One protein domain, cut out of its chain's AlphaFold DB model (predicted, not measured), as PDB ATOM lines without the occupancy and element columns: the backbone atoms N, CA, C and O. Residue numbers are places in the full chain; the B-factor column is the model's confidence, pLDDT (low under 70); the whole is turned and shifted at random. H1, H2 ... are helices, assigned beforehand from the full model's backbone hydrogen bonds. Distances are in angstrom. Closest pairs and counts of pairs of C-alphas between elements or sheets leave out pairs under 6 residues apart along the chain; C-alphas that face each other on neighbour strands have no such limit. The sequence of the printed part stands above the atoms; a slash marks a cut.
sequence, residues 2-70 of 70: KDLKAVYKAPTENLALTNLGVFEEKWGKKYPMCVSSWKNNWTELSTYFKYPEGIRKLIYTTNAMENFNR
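This is residues 2 to 70 of the 70 residues of the protein "Mutator family transposase" of Anaerococcus octavius (UniProt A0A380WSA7). The longest helix, H2, runs between two helices that fold back along it, H1 before it and H3 after it, and the centres of the three make an open triangle. From the end of H3 the short helices H4 and H5 lead away in an arc to H6, set off from H1 and H2 across a gap, and beyond H6 residues 61 to 70, with H7 among them, stick out as a free end. The printed part has 69 residues with seven named helices, H1 to H7 in order along the chain, and no named strand; its class is all helix. It is only just compact, close to loose, with a radius of gyration of the C-alphas of 12.9 A and spans of 34 by 29 by 21 A.

H1, residues 2 to 8, and H2, residues 13 to 27, form a helical hairpin. They touch, closest at the C-alphas of Val 7 and Ala 16, 4.6 A apart, and run opposite ways at a shallow tilt of 33 degrees, only just short of steep. H2 and H3, residues 32 to 40, form a second helical hairpin, opposite ways at a shallow tilt of 16 degrees. They only just touch, with 3 pairs of C-alphas within 8 A; H2 does so with residues 23 to 27 alone, and the closest C-alphas are those of Glu 24 and Val 35, 6.0 A apart. H1 and H3 are apart. H4, residues 42 to 45, is close to but not clearly touching H3, the closest C-alphas being those of Trp 38 and Leu 45, 7.7 A apart. H4 and H5, residues 47 to 50, meet only through their link. H5 is close to but not clearly touching H2, at the C-alphas of Glu 13 and Phe 49, 6.2 A apart. H5 and H6, residues 53 to 59, only just touch, with 3 pairs of C-alphas within 8 A; the closest are those of Tyr 48 and Arg 56, 6.3 A apart. H7, residues 63 to 68, touches no helix and is only just apart from H6, at 8.1 A. Each O i to N i+4 pair is within hydrogen-bond range in H2, H3 and H7, against 2 of 3 in H1 and 2 of 3 in H6; H4 and H5 are too short for such a pair.

H1 begins at C-alpha 2 (38.219, 123.895, 2.984) and is 10.6 A long from first to last C-alpha. H2 measures 20.2 A and ends at C-alpha 27 (32.174, 131.479, 10.484). H3 measures 11.9 A. H4 and H5 have 4 residues each, H6 has 7 and H7 has 6. H7 ends at C-alpha 68 (21.117, 107.115, -4.947).

The C-alphas farthest apart, those of Glu 25 and Arg 70, are 36.9 A apart. The printed part has no cut, and the six links between helices are tight. Mean pLDDT of the printed part is 87.9; residues 62 to 70 are under 70.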
ATOM      1  N   LYS A   2      36.953 124.460   2.457       82.06
ATOM      2  CA  LYS A   2      38.219 123.895   2.984       82.06
ATOM      3  C   LYS A   2      38.272 123.839   4.522       82.06
ATOM      4  O   LYS A   2      38.787 122.872   5.060       82.06
ATOM      5  N   ASP A   3      37.679 124.820   5.201       88.44
ATOM      6  CA  ASP A   3      37.685 124.877   6.671       88.44
ATOM      7  C   ASP A   3      36.799 123.780   7.292       88.44
ATOM      8  O   ASP A   3      37.241 123.062   8.178       88.44
ATOM      9  N   LEU A   4      35.591 123.549   6.757       89.25
ATOM     10  CA  LEU A   4      34.720 122.464   7.236       89.25
ATOM     11  C   LEU A   4      35.314 121.073   6.951       89.25
ATOM     12  O   LEU A   4      35.155 120.155   7.749       89.25
ATOM     13  N   LYS A   5      36.069 120.930   5.848       90.62
ATOM     14  CA  LYS A   5      36.852 119.715   5.558       90.62
ATOM     15  C   LYS A   5      37.832 119.380   6.682       90.62
ATOM     16  O   LYS A   5      38.049 118.200   6.922       90.62
ATOM     17  N   ALA A   6      38.404 120.372   7.367       93.19
ATOM     18  CA  ALA A   6      39.317 120.125   8.483       93.19
ATOM     19  C   ALA A   6      38.608 119.486   9.690       93.19
ATOM     20  O   ALA A   6      39.243 118.751  10.441       93.19
ATOM     21  N   VAL A   7      37.301 119.711   9.851       93.44
ATOM     22  CA  VAL A   7      36.495 119.095  10.913       93.44
ATOM     23  C   VAL A   7      36.285 117.608  10.620       93.44
ATOM     24  O   VAL A   7      36.745 116.760  11.378       93.44
ATOM     25  N   TYR A   8      35.666 117.264   9.485       89.00
ATOM     26  CA  TYR A   8      35.288 115.869   9.209       89.00
ATOM     27  C   TYR A   8      36.411 114.985   8.632       89.00
ATOM     28  O   TYR A   8      36.250 113.773   8.506       89.00
ATOM     29  N   LYS A   9      37.555 115.569   8.248       91.31
ATOM     30  CA  LYS A   9      38.758 114.811   7.854       91.31
ATOM     31  C   LYS A   9      39.815 114.734   8.953       91.31
ATOM     32  O   LYS A   9      40.915 114.253   8.685       91.31
ATOM     33  N   ALA A  10      39.524 115.224  10.156       93.50
ATOM     34  CA  ALA A  10      40.452 115.105  11.269       93.50
ATOM     35  C   ALA A  10      40.782 113.619  11.552       93.50
ATOM     36  O   ALA A  10      39.938 112.743  11.349       93.50
ATOM     37  N   PRO A  11      42.000 113.305  12.026       92.00
ATOM     38  CA  PRO A  11      42.396 111.940  12.351       92.00
ATOM     39  C   PRO A  11      41.724 111.435  13.635       92.00
ATOM     40  O   PRO A  11      41.478 110.233  13.755       92.00
ATOM     41  N   THR A  12      41.385 112.335  14.563       94.00
ATOM     42  CA  THR A  12      40.772 112.029  15.862       94.00
ATOM     43  C   THR A  12      39.614 112.971  16.167       94.00
ATOM     44  O   THR A  12      39.601 114.116  15.710       94.00
ATOM     45  N   GLU A  13      38.670 112.504  16.987       94.69
ATOM     46  CA  GLU A  13      37.522 113.302  17.437       94.69
ATOM     47  C   GLU A  13      37.965 114.575  18.168       94.69
ATOM     48  O   GLU A  13      37.431 115.653  17.921       94.69
ATOM     49  N   ASN A  14      39.002 114.478  19.002       95.56
ATOM     50  CA  ASN A  14      39.507 115.621  19.756       95.56
ATOM     51  C   ASN A  14      40.057 116.723  18.834       95.56
ATOM     52  O   ASN A  14      39.777 117.900  19.041       95.56
ATOM     53  N   LEU A  15      40.783 116.351  17.768       95.75
ATOM     54  CA  LEU A  15      41.259 117.333  16.788       95.75
ATOM     55  C   LEU A  15      40.101 117.907  15.961       95.75
ATOM     56  O   LEU A  15      40.113 119.083  15.603       95.75
ATOM     57  N   ALA A  16      39.084 117.093  15.684       95.56
ATOM     58  CA  ALA A  16      37.874 117.531  15.004       95.56
ATOM     59  C   ALA A  16      37.120 118.596  15.818       95.56
ATOM     60  O   ALA A  16      36.710 119.606  15.251       95.56
ATOM     61  N   LEU A  17      37.018 118.413  17.141       95.75
ATOM     62  CA  LEU A  17      36.461 119.397  18.075       95.75
ATOM     63  C   LEU A  17      37.264 120.702  18.079       95.75
ATOM     64  O   LEU A  17      36.678 121.780  17.985       95.75
ATOM     65  N   THR A  18      38.597 120.622  18.127       96.75
ATOM     66  CA  THR A  18      39.458 121.812  18.017       96.75
ATOM     67  C   THR A  18      39.206 122.554  16.703       96.75
ATOM     68  O   THR A  18      38.992 123.765  16.699       96.75
ATOM     69  N   ASN A  19      39.151 121.826  15.585       96.06
ATOM     70  CA  ASN A  19      38.883 122.409  14.272       96.06
ATOM     71  C   ASN A  19      37.468 122.998  14.172       96.06
ATOM     72  O   ASN A  19      37.280 123.997  13.478       96.06
ATOM     73  N   LEU A  20      36.479 122.417  14.861       95.88
ATOM     74  CA  LEU A  20      35.126 122.967  14.937       95.88
ATOM     75  C   LEU A  20      35.100 124.294  15.709       95.88
ATOM     76  O   LEU A  20      34.401 125.211  15.288       95.88
ATOM     77  N   GLY A  21      35.900 124.428  16.772       95.81
ATOM     78  CA  GLY A  21      36.091 125.697  17.483       95.81
ATOM     79  C   GLY A  21      36.672 126.787  16.579       95.81
ATOM     80  O   GLY A  21      36.081 127.852  16.431       95.81
ATOM     81  N   VAL A  22      37.755 126.480  15.857       95.88
ATOM     82  CA  VAL A  22      38.356 127.415  14.882       95.88
ATOM     83  C   VAL A  22      37.364 127.777  13.767       95.88
ATOM     84  O   VAL A  22      37.300 128.919  13.302       95.88
ATOM     85  N   PHE A  23      36.566 126.806  13.320       95.25
ATOM     86  CA  PHE A  23      35.512 127.042  12.340       95.25
ATOM     87  C   PHE A  23      34.430 127.987  12.886       95.25
ATOM     88  O   PHE A  23      34.010 128.894  12.166       95.25
ATOM     89  N   GLU A  24      34.012 127.817  14.142       95.69
ATOM     90  CA  GLU A  24      33.073 128.706  14.834       95.69
ATOM     91  C   GLU A  24      33.610 130.135  14.942       95.69
ATOM     92  O   GLU A  24      32.891 131.073  14.602       95.69
ATOM     93  N   GLU A  25      34.871 130.330  15.327       95.81
ATOM     94  CA  GLU A  25      35.459 131.672  15.435       95.81
ATOM     95  C   GLU A  25      35.418 132.427  14.099       95.81
ATOM     96  O   GLU A  25      35.103 133.620  14.041       95.81
ATOM     97  N   LYS A  26      35.686 131.714  13.000       94.94
ATOM     98  CA  LYS A  26      35.735 132.292  11.655       94.94
ATOM     99  C   LYS A  26      34.354 132.489  11.030       94.94
ATOM    100  O   LYS A  26      34.127 133.482  10.337       94.94
ATOM    101  N   TRP A  27      33.440 131.539  11.223       95.44
ATOM    102  CA  TRP A  27      32.174 131.479  10.484       95.44
ATOM    103  C   TRP A  27      30.934 131.691  11.347       95.44
ATOM    104  O   TRP A  27      29.881 132.000  10.794       95.44
ATOM    105  N   GLY A  28      31.035 131.607  12.671       94.19
ATOM    106  CA  GLY A  28      29.907 131.693  13.602       94.19
ATOM    107  C   GLY A  28      29.145 133.010  13.527       94.19
ATOM    108  O   GLY A  28      27.925 133.010  13.636       94.19
ATOM    109  N   LYS A  29      29.820 134.128  13.224       94.81
ATOM    110  CA  LYS A  29      29.141 135.421  13.011       94.81
ATOM    111  C   LYS A  29      28.329 135.464  11.716       94.81
ATOM    112  O   LYS A  29      27.286 136.104  11.668       94.81
ATOM    113  N   LYS A  30      28.818 134.813  10.657       95.44
ATOM    114  CA  LYS A  30      28.207 134.857   9.320       95.44
ATOM    115  C   LYS A  30      27.158 133.762   9.120       95.44
ATOM    116  O   LYS A  30      26.174 133.980   8.424       95.44
ATOM    117  N   TYR A  31      27.373 132.596   9.725       94.88
ATOM    118  CA  TYR A  31      26.539 131.403   9.592       94.88
ATOM    119  C   TYR A  31      26.262 130.756  10.961       94.88
ATOM    120  O   TYR A  31      26.605 129.587  11.166       94.88
ATOM    121  N   PRO A  32      25.629 131.482  11.902       93.19
ATOM    122  CA  PRO A  32      25.403 130.994  13.263       93.19
ATOM    123  C   PRO A  32      24.591 129.696  13.283       93.19
ATOM    124  O   PRO A  32      24.946 128.758  13.984       93.19
ATOM    125  N   MET A  33      23.559 129.588  12.439       94.62
ATOM    126  CA  MET A  33      22.719 128.388  12.361       94.62
ATOM    127  C   MET A  33      23.493 127.147  11.904       94.62
ATOM    128  O   MET A  33      23.281 126.062  12.441       94.62
ATOM    129  N   CYS A  34      24.413 127.295  10.945       90.69
ATOM    130  CA  CYS A  34      25.236 126.179  10.481       90.69
ATOM    131  C   CYS A  34      26.168 125.690  11.591       90.69
ATOM    132  O   CYS A  34      26.254 124.489  11.828       90.69
ATOM    133  N   VAL A  35      26.839 126.612  12.284       94.00
ATOM    134  CA  VAL A  35      27.746 126.264  13.385       94.00
ATOM    135  C   VAL A  35      26.976 125.616  14.538       94.00
ATOM    136  O   VAL A  35      27.366 124.548  15.006       94.00
ATOM    137  N   SER A  36      25.841 126.194  14.937       94.38
ATOM    138  CA  SER A  36      24.985 125.635  15.989       94.38
ATOM    139  C   SER A  36      24.468 124.245  15.638       94.38
ATOM    140  O   SER A  36      24.482 123.363  16.487       94.38
ATOM    141  N   SER A  37      24.066 124.005  14.386       95.00
ATOM    142  CA  SER A  37      23.645 122.672  13.940       95.00
ATOM    143  C   SER A  37      24.765 121.637  14.102       95.00
ATOM    144  O   SER A  37      24.518 120.555  14.628       95.00
ATOM    145  N   TRP A  38      26.008 121.971  13.745       94.56
ATOM    146  CA  TRP A  38      27.147 121.068  13.943       94.56
ATOM    147  C   TRP A  38      27.437 120.784  15.418       94.56
ATOM    148  O   TRP A  38      27.728 119.643  15.765       94.56
ATOM    149  N   LYS A  39      27.341 121.797  16.288       94.19
ATOM    150  CA  LYS A  39      27.572 121.634  17.732       94.19
ATOM    151  C   LYS A  39      26.462 120.828  18.402       94.19
ATOM    152  O   LYS A  39      26.755 119.918  19.168       94.19
ATOM    153  N   ASN A  40      25.205 121.119  18.076       96.38
ATOM    154  CA  ASN A  40      24.047 120.441  18.658       96.38
ATOM    155  C   ASN A  40      23.999 118.959  18.276       96.38
ATOM    156  O   ASN A  40      23.654 118.128  19.108       96.38
ATOM    157  N   ASN A  41      24.386 118.628  17.043       95.06
ATOM    158  CA  ASN A  41      24.395 117.251  16.547       95.06
ATOM    159  C   ASN A  41      25.773 116.580  16.684       95.06
ATOM    160  O   ASN A  41      25.995 115.519  16.106       95.06
ATOM    161  N   TRP A  42      26.723 117.185  17.412       94.94
ATOM    162  CA  TRP A  42      28.112 116.719  17.438       94.94
ATOM    163  C   TRP A  42      28.235 115.257  17.865       94.94
ATOM    164  O   TRP A  42      28.941 114.496  17.216       94.94
ATOM    165  N   THR A  43      27.506 114.854  18.907       93.62
ATOM    166  CA  THR A  43      27.512 113.479  19.427       93.62
ATOM    167  C   THR A  43      27.171 112.445  18.356       93.62
ATOM    168  O   THR A  43      27.777 111.380  18.318       93.62
ATOM    169  N   GLU A  44      26.214 112.747  17.479       91.81
ATOM    170  CA  GLU A  44      25.821 111.867  16.375       91.81
ATOM    171  C   GLU A  44      26.825 111.962  15.224       91.81
ATOM    172  O   GLU A  44      27.298 110.945  14.709       91.81
ATOM    173  N   LEU A  45      27.218 113.187  14.868       91.25
ATOM    174  CA  LEU A  45      28.153 113.468  13.784       91.25
ATOM    175  C   LEU A  45      29.567 112.965  14.058       91.25
ATOM    176  O   LEU A  45      30.289 112.745  13.097       91.25
ATOM    177  N   SER A  46      29.985 112.780  15.311       93.31
ATOM    178  CA  SER A  46      31.316 112.278  15.666       93.31
ATOM    179  C   SER A  46      31.372 110.752  15.771       93.31
ATOM    180  O   SER A  46      32.455 110.169  15.782       93.31
ATOM    181  N   THR A  47      30.227 110.058  15.748       92.50
ATOM    182  CA  THR A  47      30.182 108.589  15.881       92.50
ATOM    183  C   THR A  47      31.033 107.852  14.851       92.50
ATOM    184  O   THR A  47      31.562 106.780  15.155       92.50
ATOM    185  N   TYR A  48      31.230 108.420  13.657       89.50
ATOM    186  CA  TYR A  48      32.052 107.797  12.622       89.50
ATOM    187  C   TYR A  48      33.541 107.685  13.001       89.50
ATOM    188  O   TYR A  48      34.246 106.864  12.413       89.50
ATOM    189  N   PHE A  49      34.029 108.428  14.005       92.44
ATOM    190  CA  PHE A  49      35.384 108.254  14.552       92.44
ATOM    191  C   PHE A  49      35.613 106.870  15.170       92.44
ATOM    192  O   PHE A  49      36.762 106.451  15.291       92.44
ATOM    193  N   LYS A  50      34.540 106.133  15.487       92.50
ATOM    194  CA  LYS A  50      34.600 104.734  15.938       92.50
ATOM    195  C   LYS A  50      35.075 103.772  14.842       92.50
ATOM    196  O   LYS A  50      35.489 102.660  15.152       92.50
ATOM    197  N   TYR A  51      35.031 104.180  13.572       91.25
ATOM    198  CA  TYR A  51      35.466 103.361  12.443       91.25
ATOM    199  C   TYR A  51      36.924 103.649  12.037       91.25
ATOM    200  O   TYR A  51      37.419 104.773  12.197       91.25
ATOM    201  N   PRO A  52      37.636 102.673  11.446       90.94
ATOM    202  CA  PRO A  52      38.968 102.905  10.888       90.94
ATOM    203  C   PRO A  52      38.926 103.911   9.728       90.94
ATOM    204  O   PRO A  52      37.905 104.075   9.059       90.94
ATOM    205  N   GLU A  53      40.051 104.582   9.460       87.06
ATOM    206  CA  GLU A  53      40.129 105.689   8.489       87.06
ATOM    207  C   GLU A  53      39.597 105.322   7.091       87.06
ATOM    208  O   GLU A  53      38.928 106.134   6.451       87.06
ATOM    209  N   GLY A  54      39.849 104.091   6.631       86.88
ATOM    210  CA  GLY A  54      39.355 103.609   5.339       86.88
ATOM    211  C   GLY A  54      37.827 103.643   5.229       86.88
ATOM    212  O   GLY A  54      37.300 104.080   4.212       86.88
ATOM    213  N   ILE A  55      37.118 103.275   6.300       88.50
ATOM    214  CA  ILE A  55      35.649 103.318   6.354       88.50
ATOM    215  C   ILE A  55      35.159 104.759   6.497       88.50
ATOM    216  O   ILE A  55      34.205 105.153   5.831       88.50
ATOM    217  N   ARG A  56      35.851 105.589   7.288       89.94
ATOM    218  CA  ARG A  56      35.512 107.017   7.418       89.94
ATOM    219  C   ARG A  56      35.517 107.728   6.067       89.94
ATOM    220  O   ARG A  56      34.599 108.493   5.791       89.94
ATOM    221  N   LYS A  57      36.508 107.434   5.212       84.94
ATOM    222  CA  LYS A  57      36.589 107.972   3.842       84.94
ATOM    223  C   LYS A  57      35.333 107.693   3.031       84.94
ATOM    224  O   LYS A  57      34.877 108.599   2.347       84.94
ATOM    225  N   LEU A  58      34.764 106.495   3.151       85.69
ATOM    226  CA  LEU A  58      33.533 106.122   2.451       85.69
ATOM    227  C   LEU A  58      32.321 106.917   2.957       85.69
ATOM    228  O   LEU A  58      31.484 107.325   2.158       85.69
ATOM    229  N   ILE A  59      32.252 107.184   4.266       84.38
ATOM    230  CA  ILE A  59      31.124 107.881   4.908       84.38
ATOM    231  C   ILE A  59      31.024 109.344   4.453       84.38
ATOM    232  O   ILE A  59      29.934 109.818   4.151       84.38
ATOM    233  N   TYR A  60      32.144 110.071   4.384       80.38
ATOM    234  CA  TYR A  60      32.136 111.488   3.986       80.38
ATOM    235  C   TYR A  60      32.373 111.721   2.486       80.38
ATOM    236  O   TYR A  60      32.529 112.869   2.058       80.38
ATOM    237  N   THR A  61      32.448 110.666   1.672       77.44
ATOM    238  CA  THR A  61      32.440 110.806   0.211       77.44
ATOM    239  C   THR A  61      31.014 110.845  -0.312       77.44
ATOM    240  O   THR A  61      30.235 109.922  -0.099       77.44
ATOM    241  N   THR A  62      30.692 111.890  -1.068       63.34
ATOM    242  CA  THR A  62      29.352 112.121  -1.624       63.34
ATOM    243  C   THR A  62      28.921 111.083  -2.680       63.34
ATOM    244  O   THR A  62      27.730 110.933  -2.931       63.34
ATOM    245  N   ASN A  63      29.850 110.274  -3.208       57.44
ATOM    246  CA  ASN A  63      29.591 109.294  -4.276       57.44
ATOM    247  C   ASN A  63      28.420 108.324  -4.011       57.44
ATOM    248  O   ASN A  63      27.712 107.974  -4.949       57.44
ATOM    249  N   ALA A  64      28.198 107.876  -2.770       59.66
ATOM    250  CA  ALA A  64      27.124 106.917  -2.478       59.66
ATOM    251  C   ALA A  64      25.729 107.573  -2.437       59.66
ATOM    252  O   ALA A  64      24.762 107.002  -2.932       59.66
ATOM    253  N   MET A  65      25.632 108.784  -1.881       60.53
ATOM    254  CA  MET A  65      24.366 109.510  -1.723       60.53
ATOM    255  C   MET A  65      23.944 110.227  -3.015       60.53
ATOM    256  O   MET A  65      22.758 110.285  -3.326       60.53
ATOM    257  N   GLU A  66      24.897 110.746  -3.797       59.19
ATOM    258  CA  GLU A  66      24.628 111.337  -5.120       59.19
ATOM    259  C   GLU A  66      24.124 110.296  -6.123       59.19
ATOM    260  O   GLU A  66      23.199 110.582  -6.877       59.19
ATOM    261  N   ASN A  67      24.677 109.078  -6.105       55.84
ATOM    262  CA  ASN A  67      24.257 108.015  -7.019       55.84
ATOM    263  C   ASN A  67      22.878 107.423  -6.662       55.84
ATOM    264  O   ASN A  67      22.230 106.840  -7.524       55.84
ATOM    265  N   PHE A  68      22.434 107.568  -5.408       58.72
ATOM    266  CA  PHE A  68      21.117 107.115  -4.947       58.72
ATOM    267  C   PHE A  68      19.988 108.116  -5.255       58.72
ATOM    268  O   PHE A  68      18.857 107.701  -5.467       58.72
ATOM    269  N   ASN A  69      20.277 109.421  -5.322       62.22
ATOM    270  CA  ASN A  69      19.289 110.467  -5.641       62.22
ATOM    271  C   ASN A  69      19.082 110.677  -7.156       62.22
ATOM    272  O   ASN A  69      18.701 111.773  -7.575       62.22
ATOM    273  N   ARG A  70      19.392 109.667  -7.974       55.03
ATOM    274  CA  ARG A  70      19.271 109.728  -9.434       55.03
ATOM    275  C   ARG A  70      17.939 109.176  -9.922       55.03
ATOM    276  O   ARG A  70      17.492 108.150  -9.370       55.03
TER     277      ARG A  70